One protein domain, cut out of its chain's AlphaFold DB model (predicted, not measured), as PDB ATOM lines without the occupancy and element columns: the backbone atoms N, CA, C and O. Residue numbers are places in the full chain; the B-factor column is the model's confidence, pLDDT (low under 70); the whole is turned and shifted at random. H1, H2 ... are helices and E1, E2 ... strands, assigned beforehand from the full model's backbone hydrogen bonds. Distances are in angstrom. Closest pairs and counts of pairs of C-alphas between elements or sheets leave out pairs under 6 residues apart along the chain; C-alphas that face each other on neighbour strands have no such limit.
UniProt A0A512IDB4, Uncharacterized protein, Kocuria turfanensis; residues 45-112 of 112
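This is residues 45 to 112 of the 112 residues of an uncharacterized protein of Kocuria turfanensis (UniProt A0A512IDB4). A two-stranded hairpin, E1 and E2, has two helices over one of its faces, with H1 running back along E2 and H2 nearer to E1. The hairpin's other face is bare, and after H2 comes a long tail with no named element, residues 88 to 112, whose C-alphas lie 9 to 21 A from the mean of all C-alphas. The printed part has 68 residues, with the elements in the order E1, E2, H1, H2, the strands antiparallel; the class is mixed, helices and strands, though only 31 residues, under half, are in named elements. The whole is compact, with a radius of gyration of the C-alphas of 11.8 A and spans of 35 by 25 by 19 A.

E1, residues 47 to 51, and E2, residues 55 to 59, form an antiparallel hairpin, with 146 degrees between their directions. N 49 and O 57 are 2.9 A apart and N 51 and O 55 2.8 A, both within hydrogen-bond range. H1, residues 64 to 76, has 8 pairs of C-alphas within 8 A of E2, the closest those of Ser 58 and Ala 67, 5.9 A apart. H2, residues 80 to 87, comes closest to E1 at the C-alphas of Ser 48 and Cys 81, 7.1 A apart. H1 touches H2 with residues 70 to 74 alone, the closest C-alphas being those of Gln 73 and Met 82, 6.8 A apart. The two helices run the same way at a steep tilt of 52 degrees. In H1 and H2 every O i to N i+4 pair is within hydrogen-bond range.

E1 begins at C-alpha 47, (37.012, -35.956, -5.234), and spans 12.4 A; E2 spans 12.7 A. H1 spans 18.5 A from C-alpha 64 at (46.928, -30.462, -11.459). H2 spans 10.1 A and ends at C-alpha 87, (20.935, -32.926, -7.713).

The C-alphas farthest apart, those of Arg 53 and Ala 112, are 37.2 A apart. The printed part has no cut, and the links E1 to E2, E2 to H1 and H1 to H2 are tight. Mean pLDDT of the printed part is 85.3; residues 105 to 112 are under 70.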
ATOM      1  N   ALA A  45      41.623 -38.131 -12.005       97.69
ATOM      2  CA  ALA A  45      40.520 -38.076 -11.054       97.69
ATOM      3  C   ALA A  45      40.834 -37.164  -9.851       97.69
ATOM      4  O   ALA A  45      41.999 -36.921  -9.513       97.69
ATOM      5  N   SER A  46      39.773 -36.665  -9.224       97.31
ATOM      6  CA  SER A  46      39.733 -35.957  -7.937       97.31
ATOM      7  C   SER A  46      38.402 -36.263  -7.248       97.31
ATOM      8  O   SER A  46      37.482 -36.804  -7.869       97.31
ATOM      9  N   ILE A  47      38.278 -35.897  -5.970       96.56
ATOM     10  CA  ILE A  47      37.012 -35.956  -5.234       96.56
ATOM     11  C   ILE A  47      36.573 -34.540  -4.867       96.56
ATOM     12  O   ILE A  47      37.318 -33.777  -4.261       96.56
ATOM     13  N   SER A  48      35.335 -34.196  -5.218       93.56
ATOM     14  CA  SER A  48      34.686 -32.954  -4.798       93.56
ATOM     15  C   SER A  48      33.924 -33.172  -3.488       93.56
ATOM     16  O   SER A  48      33.028 -34.015  -3.430       93.56
ATOM     17  N   VAL A  49      34.244 -32.403  -2.446       93.00
ATOM     18  CA  VAL A  49      33.611 -32.496  -1.119       93.00
ATOM     19  C   VAL A  49      32.759 -31.260  -0.865       93.00
ATOM     20  O   VAL A  49      33.204 -30.131  -1.061       93.00
ATOM     21  N   VAL A  50      31.517 -31.465  -0.423       91.00
ATOM     22  CA  VAL A  50      30.631 -30.368  -0.015       91.00
ATOM     23  C   VAL A  50      30.964 -29.951   1.415       91.00
ATOM     24  O   VAL A  50      30.675 -30.665   2.375       91.00
ATOM     25  N   GLU A  51      31.490 -28.745   1.561       87.56
ATOM     26  CA  GLU A  51      31.818 -28.111   2.831       87.56
ATOM     27  C   GLU A  51      30.802 -27.020   3.188       87.56
ATOM     28  O   GLU A  51      30.220 -26.344   2.331       87.56
ATOM     29  N   ALA A  52      30.552 -26.853   4.492       84.62
ATOM     30  CA  ALA A  52      29.696 -25.799   5.052       84.62
ATOM     31  C   ALA A  52      28.322 -25.622   4.355       84.62
ATOM     32  O   ALA A  52      27.731 -24.542   4.397       84.62
ATOM     33  N   ARG A  53      27.801 -26.688   3.724       78.06
ATOM     34  CA  ARG A  53      26.566 -26.729   2.913       78.06
ATOM     35  C   ARG A  53      26.525 -25.770   1.716       78.06
ATOM     36  O   ARG A  53      25.444 -25.542   1.179       78.06
ATOM     37  N   ARG A  54      27.644 -25.151   1.335       77.75
ATOM     38  CA  ARG A  54      27.643 -24.070   0.329       77.75
ATOM     39  C   ARG A  54      28.866 -24.055  -0.571       77.75
ATOM     40  O   ARG A  54      28.793 -23.456  -1.638       77.75
ATOM     41  N   THR A  55      29.969 -24.661  -0.153       83.50
ATOM     42  CA  THR A  55      31.218 -24.661  -0.910       83.50
ATOM     43  C   THR A  55      31.567 -26.077  -1.320       83.50
ATOM     44  O   THR A  55      31.300 -27.020  -0.585       83.50
ATOM     45  N   ILE A  56      32.138 -26.224  -2.510       87.00
ATOM     46  CA  ILE A  56      32.703 -27.490  -2.967       87.00
ATOM     47  C   ILE A  56      34.212 -27.305  -3.072       87.00
ATOM     48  O   ILE A  56      34.666 -26.386  -3.758       87.00
ATOM     49  N   SER A  57      34.968 -28.126  -2.357       89.00
ATOM     50  CA  SER A  57      36.431 -28.183  -2.375       89.00
ATOM     51  C   SER A  57      36.893 -29.418  -3.150       89.00
ATOM     52  O   SER A  57      36.214 -30.442  -3.173       89.00
ATOM     53  N   SER A  58      38.041 -29.307  -3.819       93.00
ATOM     54  CA  SER A  58      38.676 -30.418  -4.537       93.00
ATOM     55  C   SER A  58      39.699 -31.086  -3.627       93.00
ATOM     56  O   SER A  58      40.553 -30.395  -3.069       93.00
ATOM     57  N   HIS A  59      39.614 -32.404  -3.502       95.94
ATOM     58  CA  HIS A  59      40.455 -33.239  -2.652       95.94
ATOM     59  C   HIS A  59      41.111 -34.356  -3.457       95.94
ATOM     60  O   HIS A  59      40.603 -34.777  -4.504       95.94
ATOM     61  N   ALA A  60      42.255 -34.811  -2.944       96.31
ATOM     62  CA  ALA A  60      43.050 -35.900  -3.504       96.31
ATOM     63  C   ALA A  60      43.215 -35.873  -5.043       96.31
ATOM     64  O   ALA A  60      43.062 -36.907  -5.690       96.31
ATOM     65  N   PRO A  61      43.490 -34.722  -5.688       97.44
ATOM     66  CA  PRO A  61      43.608 -34.704  -7.134       97.44
ATOM     67  C   PRO A  61      44.846 -35.497  -7.566       97.44
ATOM     68  O   PRO A  61      45.963 -35.221  -7.132       97.44
ATOM     69  N   SER A  62      44.653 -36.453  -8.470       97.56
ATOM     70  CA  SER A  62      45.740 -37.250  -9.066       97.56
ATOM     71  C   SER A  62      46.770 -36.408  -9.833       97.56
ATOM     72  O   SER A  62      47.919 -36.814  -9.993       97.56
ATOM     73  N   SER A  63      46.368 -35.224 -10.304       96.31
ATOM     74  CA  SER A  63      47.220 -34.272 -11.014       96.31
ATOM     75  C   SER A  63      46.675 -32.837 -10.883       96.31
ATOM     76  O   SER A  63      45.617 -32.591 -10.304       96.31
ATOM     77  N   ALA A  64      47.383 -31.849 -11.438       95.06
ATOM     78  CA  ALA A  64      46.928 -30.462 -11.459       95.06
ATOM     79  C   ALA A  64      45.638 -30.228 -12.277       95.06
ATOM     80  O   ALA A  64      44.907 -29.278 -11.974       95.06
ATOM     81  N   LEU A  65      45.353 -31.049 -13.297       94.69
ATOM     82  CA  LEU A  65      44.206 -30.849 -14.194       94.69
ATOM     83  C   LEU A  65      42.846 -31.057 -13.500       94.69
ATOM     84  O   LEU A  65      42.050 -30.118 -13.551       94.69
ATOM     85  N   PRO A  66      42.540 -32.184 -12.822       95.31
ATOM     86  CA  PRO A  66      41.239 -32.381 -12.179       95.31
ATOM     87  C   PRO A  66      40.979 -31.321 -11.099       95.31
ATOM     88  O   PRO A  66      39.892 -30.751 -11.038       95.31
ATOM     89  N   ALA A  67      42.017 -30.911 -10.360       93.88
ATOM     90  CA  ALA A  67      41.918 -29.795  -9.421       93.88
ATOM     91  C   ALA A  67      41.579 -28.457 -10.110       93.88
ATOM     92  O   ALA A  67      40.869 -27.617  -9.552       93.88
ATOM     93  N   ALA A  68      42.111 -28.210 -11.311       93.00
ATOM     94  CA  ALA A  68      41.779 -27.020 -12.093       93.00
ATOM     95  C   ALA A  68      40.338 -27.064 -12.621       93.00
ATOM     96  O   ALA A  68      39.657 -26.036 -12.589       93.00
ATOM     97  N   VAL A  69      39.873 -28.239 -13.049       92.38
ATOM     98  CA  VAL A  69      38.497 -28.473 -13.506       92.38
ATOM     99  C   VAL A  69      37.495 -28.239 -12.372       92.38
ATOM    100  O   VAL A  69      36.544 -27.482 -12.563       92.38
ATOM    101  N   ASP A  70      37.739 -28.783 -11.177       92.56
ATOM    102  CA  ASP A  70      36.877 -28.567 -10.005       92.56
ATOM    103  C   ASP A  70      36.794 -27.082  -9.625       92.56
ATOM    104  O   ASP A  70      35.705 -26.533  -9.436       92.56
ATOM    105  N   ARG A  71      37.941 -26.383  -9.582       91.00
ATOM    106  CA  ARG A  71      37.983 -24.939  -9.290       91.00
ATOM    107  C   ARG A  71      37.220 -24.109 -10.316       91.00
ATOM    108  O   ARG A  71      36.644 -23.085  -9.956       91.00
ATOM    109  N   MET A  72      37.257 -24.490 -11.588       91.50
ATOM    110  CA  MET A  72      36.541 -23.776 -12.644       91.50
ATOM    111  C   MET A  72      35.025 -23.920 -12.477       91.50
ATOM    112  O   MET A  72      34.330 -22.906 -12.493       91.50
ATOM    113  N   GLN A  73      34.528 -25.126 -12.198       91.62
ATOM    114  CA  GLN A  73      33.102 -25.357 -11.947       91.62
ATOM    115  C   GLN A  73      32.617 -24.657 -10.675       91.62
ATOM    116  O   GLN A  73      31.579 -23.995 -10.679       91.62
ATOM    117  N   GLN A  74      33.414 -24.715  -9.601       89.69
ATOM    118  CA  GLN A  74      33.128 -23.997  -8.360       89.69
ATOM    119  C   GLN A  74      33.013 -22.481  -8.598       89.69
ATOM    120  O   GLN A  74      32.057 -21.857  -8.144       89.69
ATOM    121  N   LYS A  75      33.957 -21.883  -9.340       89.62
ATOM    122  CA  LYS A  75      33.934 -20.447  -9.677       89.62
ATOM    123  C   LYS A  75      32.758 -20.067 -10.568       89.62
ATOM    124  O   LYS A  75      32.210 -18.981 -10.406       89.62
ATOM    125  N   ALA A  76      32.401 -20.931 -11.514       89.38
ATOM    126  CA  ALA A  76      31.259 -20.718 -12.389       89.38
ATOM    127  C   ALA A  76      29.921 -20.877 -11.648       89.38
ATOM    128  O   ALA A  76      28.914 -20.342 -12.104       89.38
ATOM    129  N   GLY A  77      29.902 -21.604 -10.525       89.56
ATOM    130  CA  GLY A  77      28.676 -21.973  -9.815       89.56
ATOM    131  C   GLY A  77      27.806 -22.970 -10.586       89.56
ATOM    132  O   GLY A  77      26.645 -23.160 -10.241       89.56
ATOM    133  N   GLN A  78      28.356 -23.588 -11.633       90.75
ATOM    134  CA  GLN A  78      27.689 -24.536 -12.521       90.75
ATOM    135  C   GLN A  78      28.711 -25.529 -13.083       90.75
ATOM    136  O   GLN A  78      29.906 -25.235 -13.140       90.75
ATOM    137  N   GLY A  79      28.239 -26.690 -13.525       92.31
ATOM    138  CA  GLY A  79      29.071 -27.748 -14.089       92.31
ATOM    139  C   GLY A  79      28.667 -29.128 -13.571       92.31
ATOM    140  O   GLY A  79      27.915 -29.219 -12.598       92.31
ATOM    141  N   PRO A  80      29.187 -30.208 -14.173       93.75
ATOM    142  CA  PRO A  80      28.820 -31.573 -13.807       93.75
ATOM    143  C   PRO A  80      29.052 -31.907 -12.327       93.75
ATOM    144  O   PRO A  80      28.205 -32.547 -11.721       93.75
ATOM    145  N   CYS A  81      30.146 -31.453 -11.708       92.38
ATOM    146  CA  CYS A  81      30.414 -31.658 -10.281       92.38
ATOM    147  C   CYS A  81      29.433 -30.877  -9.393       92.38
ATOM    148  O   CYS A  81      29.069 -31.358  -8.322       92.38
ATOM    149  N   MET A  82      28.989 -29.688  -9.825       91.88
ATOM    150  CA  MET A  82      27.997 -28.900  -9.081       91.88
ATOM    151  C   MET A  82      26.636 -29.597  -9.134       91.88
ATOM    152  O   MET A  82      26.037 -29.859  -8.095       91.88
ATOM    153  N   ASP A  83      26.187 -29.970 -10.333       93.25
ATOM    154  CA  ASP A  83      24.922 -30.678 -10.526       93.25
ATOM    155  C   ASP A  83      24.939 -32.045  -9.834       93.25
ATOM    156  O   ASP A  83      23.978 -32.397  -9.157       93.25
ATOM    157  N   ALA A  84      26.032 -32.806  -9.930       93.38
ATOM    158  CA  ALA A  84      26.153 -34.091  -9.243       93.38
ATOM    159  C   ALA A  84      26.023 -33.940  -7.719       93.38
ATOM    160  O   ALA A  84      25.323 -34.728  -7.078       93.38
ATOM    161  N   ALA A  85      26.645 -32.908  -7.140       90.69
ATOM    162  CA  ALA A  85      26.580 -32.637  -5.708       90.69
ATOM    163  C   ALA A  85      25.184 -32.182  -5.248       90.69
ATOM    164  O   ALA A  85      24.699 -32.641  -4.210       90.69
ATOM    165  N   TRP A  86      24.526 -31.296  -6.003       90.31
ATOM    166  CA  TRP A  86      23.252 -30.693  -5.595       90.31
ATOM    167  C   TRP A  86      22.031 -31.530  -5.979       90.31
ATOM    168  O   TRP A  86      21.123 -31.695  -5.163       90.31
ATOM    169  N   GLU A  87      22.041 -32.130  -7.167       92.06
ATOM    170  CA  GLU A  87      20.935 -32.926  -7.713       92.06
ATOM    171  C   GLU A  87      21.064 -34.426  -7.400       92.06
ATOM    172  O   GLU A  87      20.151 -35.201  -7.683       92.06
ATOM    173  N   LYS A  88      22.183 -34.854  -6.794       88.81
ATOM    174  CA  LYS A  88      22.445 -36.244  -6.369       88.81
ATOM    175  C   LYS A  88      22.284 -37.267  -7.500       88.81
ATOM    176  O   LYS A  88      21.733 -38.353  -7.302       88.81
ATOM    177  N   LYS A  89      22.779 -36.921  -8.687       90.38
ATOM    178  CA  LYS A  89      22.760 -37.770  -9.886       90.38
ATOM    179  C   LYS A  89      24.168 -37.978 -10.429       90.38
ATOM    180  O   LYS A  89      25.049 -37.145 -10.249       90.38
ATOM    181  N   VAL A  90      24.361 -39.101 -11.116       93.88
ATOM    182  CA  VAL A  90      25.591 -39.349 -11.871       93.88
ATOM    183  C   VAL A  90      25.563 -38.488 -13.127       93.88
ATOM    184  O   VAL A  90      24.682 -38.653 -13.970       93.88
ATOM    185  N   GLU A  91      26.541 -37.598 -13.257       94.38
ATOM    186  CA  GLU A  91      26.746 -36.808 -14.466       94.38
ATOM    187  C   GLU A  91      27.771 -37.472 -15.380       94.38
ATOM    188  O   GLU A  91      28.864 -37.847 -14.960       94.38
ATOM    189  N   ARG A  92      27.416 -37.600 -16.660       93.88
ATOM    190  CA  ARG A  92      28.317 -38.087 -17.705       93.88
ATOM    191  C   ARG A  92      28.365 -37.066 -18.828       93.88
ATOM    192  O   ARG A  92      27.332 -36.720 -19.402       93.88
ATOM    193  N   VAL A  93      29.574 -36.628 -19.156       93.12
ATOM    194  CA  VAL A  93      29.843 -35.693 -20.251       93.12
ATOM    195  C   VAL A  93      30.789 -36.384 -21.229       93.12
ATOM    196  O   VAL A  93      31.982 -36.471 -20.953       93.12
ATOM    197  N   PRO A  94      30.277 -36.961 -22.332       91.25
ATOM    198  CA  PRO A  94      31.120 -37.670 -23.295       91.25
ATOM    199  C   PRO A  94      32.085 -36.738 -24.033       91.25
ATOM    200  O   PRO A  94      33.189 -37.152 -24.371       91.25
ATOM    201  N   ASP A  95      31.648 -35.505 -24.294       90.12
ATOM    202  CA  ASP A  95      32.413 -34.497 -25.015       90.12
ATOM    203  C   ASP A  95      32.008 -33.095 -24.542       90.12
ATOM    204  O   ASP A  95      30.885 -32.647 -24.761       90.12
ATOM    205  N   PHE A  96      32.939 -32.400 -23.892       87.81
ATOM    206  CA  PHE A  96      32.738 -31.032 -23.417       87.81
ATOM    207  C   PHE A  96      32.664 -29.996 -24.556       87.81
ATOM    208  O   PHE A  96      32.212 -28.880 -24.321       87.81
ATOM    209  N   SER A  97      33.095 -30.316 -25.782       87.25
ATOM    210  CA  SER A  97      33.107 -29.362 -26.905       87.25
ATOM    211  C   SER A  97      31.721 -29.045 -27.472       87.25
ATOM    212  O   SER A  97      31.540 -28.008 -28.108       87.25
ATOM    213  N   VAL A  98      30.750 -29.922 -27.219       89.06
ATOM    214  CA  VAL A  98      29.353 -29.792 -27.662       89.06
ATOM    215  C   VAL A  98      28.379 -29.694 -26.486       89.06
ATOM    216  O   VAL A  98      27.171 -29.771 -26.683       89.06
ATOM    217  N   GLU A  99      28.900 -29.560 -25.266       88.88
ATOM    218  CA  GLU A  99      28.103 -29.508 -24.044       88.88
ATOM    219  C   GLU A  99      27.476 -28.119 -23.854       88.88
ATOM    220  O   GLU A  99      28.185 -27.113 -23.791       88.88
ATOM    221  N   ASP A 100      26.149 -28.073 -23.734       90.19
ATOM    222  CA  ASP A 100      25.353 -26.845 -23.648       90.19
ATOM    223  C   ASP A 100      24.573 -26.703 -22.329       90.19
ATOM    224  O   ASP A 100      24.076 -25.612 -22.033       90.19
ATOM    225  N   ARG A 101      24.532 -27.745 -21.480       91.62
ATOM    226  CA  ARG A 101      23.872 -27.697 -20.159       91.62
ATOM    227  C   ARG A 101      24.505 -26.666 -19.226       91.62
ATOM    228  O   ARG A 101      23.814 -26.103 -18.379       91.62
ATOM    229  N   TRP A 102      25.802 -26.390 -19.395       90.69
ATOM    230  CA  TRP A 102      26.562 -25.434 -18.585       90.69
ATOM    231  C   TRP A 102      27.314 -24.424 -19.477       90.69
ATOM    232  O   TRP A 102      28.470 -24.650 -19.816       90.69
ATOM    233  N   PRO A 103      26.712 -23.266 -19.810       76.12
ATOM    234  CA  PRO A 103      27.251 -22.315 -20.803       76.12
ATOM    235  C   PRO A 103      28.468 -21.459 -20.370       76.12
ATOM    236  O   PRO A 103      28.991 -20.684 -21.168       76.12
ATOM    237  N   SER A 104      28.910 -21.548 -19.115       70.00
ATOM    238  CA  SER A 104      30.090 -20.859 -18.557       70.00
ATOM    239  C   SER A 104      31.346 -21.690 -18.857       70.00
ATOM    240  O   SER A 104      31.212 -22.907 -18.963       70.00
ATOM    241  N   PRO A 105      32.543 -21.093 -19.044       56.31
ATOM    242  CA  PRO A 105      33.557 -21.667 -19.916       56.31
ATOM    243  C   PRO A 105      33.968 -23.064 -19.462       56.31
ATOM    244  O   PRO A 105      34.636 -23.243 -18.442       56.31
ATOM    245  N   THR A 106      33.589 -24.037 -20.288       55.56
ATOM    246  CA  THR A 106      34.174 -25.369 -20.366       55.56
ATOM    247  C   THR A 106      35.697 -25.251 -20.359       55.56
ATOM    248  O   THR A 106      36.224 -24.243 -20.844       55.56
ATOM    249  N   PRO A 107      36.438 -26.231 -19.807       52.47
ATOM    250  CA  PRO A 107      37.880 -26.108 -19.694       52.47
ATOM    251  C   PRO A 107      38.447 -25.971 -21.105       52.47
ATOM    252  O   PRO A 107      38.465 -26.926 -21.880       52.47
ATOM    253  N   SER A 108      38.861 -24.754 -21.463       48.81
ATOM    254  CA  SER A 108      39.533 -24.510 -22.727       48.81
ATOM    255  C   SER A 108      40.795 -25.354 -22.704       48.81
ATOM    256  O   SER A 108      41.581 -25.248 -21.759       48.81
ATOM    257  N   ARG A 109      40.961 -26.201 -23.720       38.91
ATOM    258  CA  ARG A 109      42.126 -27.062 -23.912       38.91
ATOM    259  C   ARG A 109      43.398 -26.265 -23.601       38.91
ATOM    260  O   ARG A 109      43.722 -25.333 -24.336       38.91
ATOM    261  N   SER A 110      44.105 -26.599 -22.518       37.28
ATOM    262  CA  SER A 110      45.487 -26.146 -22.368       37.28
ATOM    263  C   SER A 110      46.253 -26.749 -23.537       37.28
ATOM    264  O   SER A 110      46.218 -27.965 -23.733       37.28
ATOM    265  N   ALA A 111      46.848 -25.891 -24.361       31.39
ATOM    266  CA  ALA A 111      47.670 -26.305 -25.484       31.39
ATOM    267  C   ALA A 111      48.787 -27.236 -24.984       31.39
ATOM    268  O   ALA A 111      49.464 -26.917 -24.005       31.39
ATOM    269  N   ALA A 112      48.909 -28.388 -25.645       32.00
ATOM    270  CA  ALA A 112      50.164 -29.121 -25.725       32.00
ATOM    271  C   ALA A 112      51.102 -28.387 -26.690       32.00
ATOM    272  O   ALA A 112      50.569 -27.777 -27.651       32.00
TER     273      ALA A 112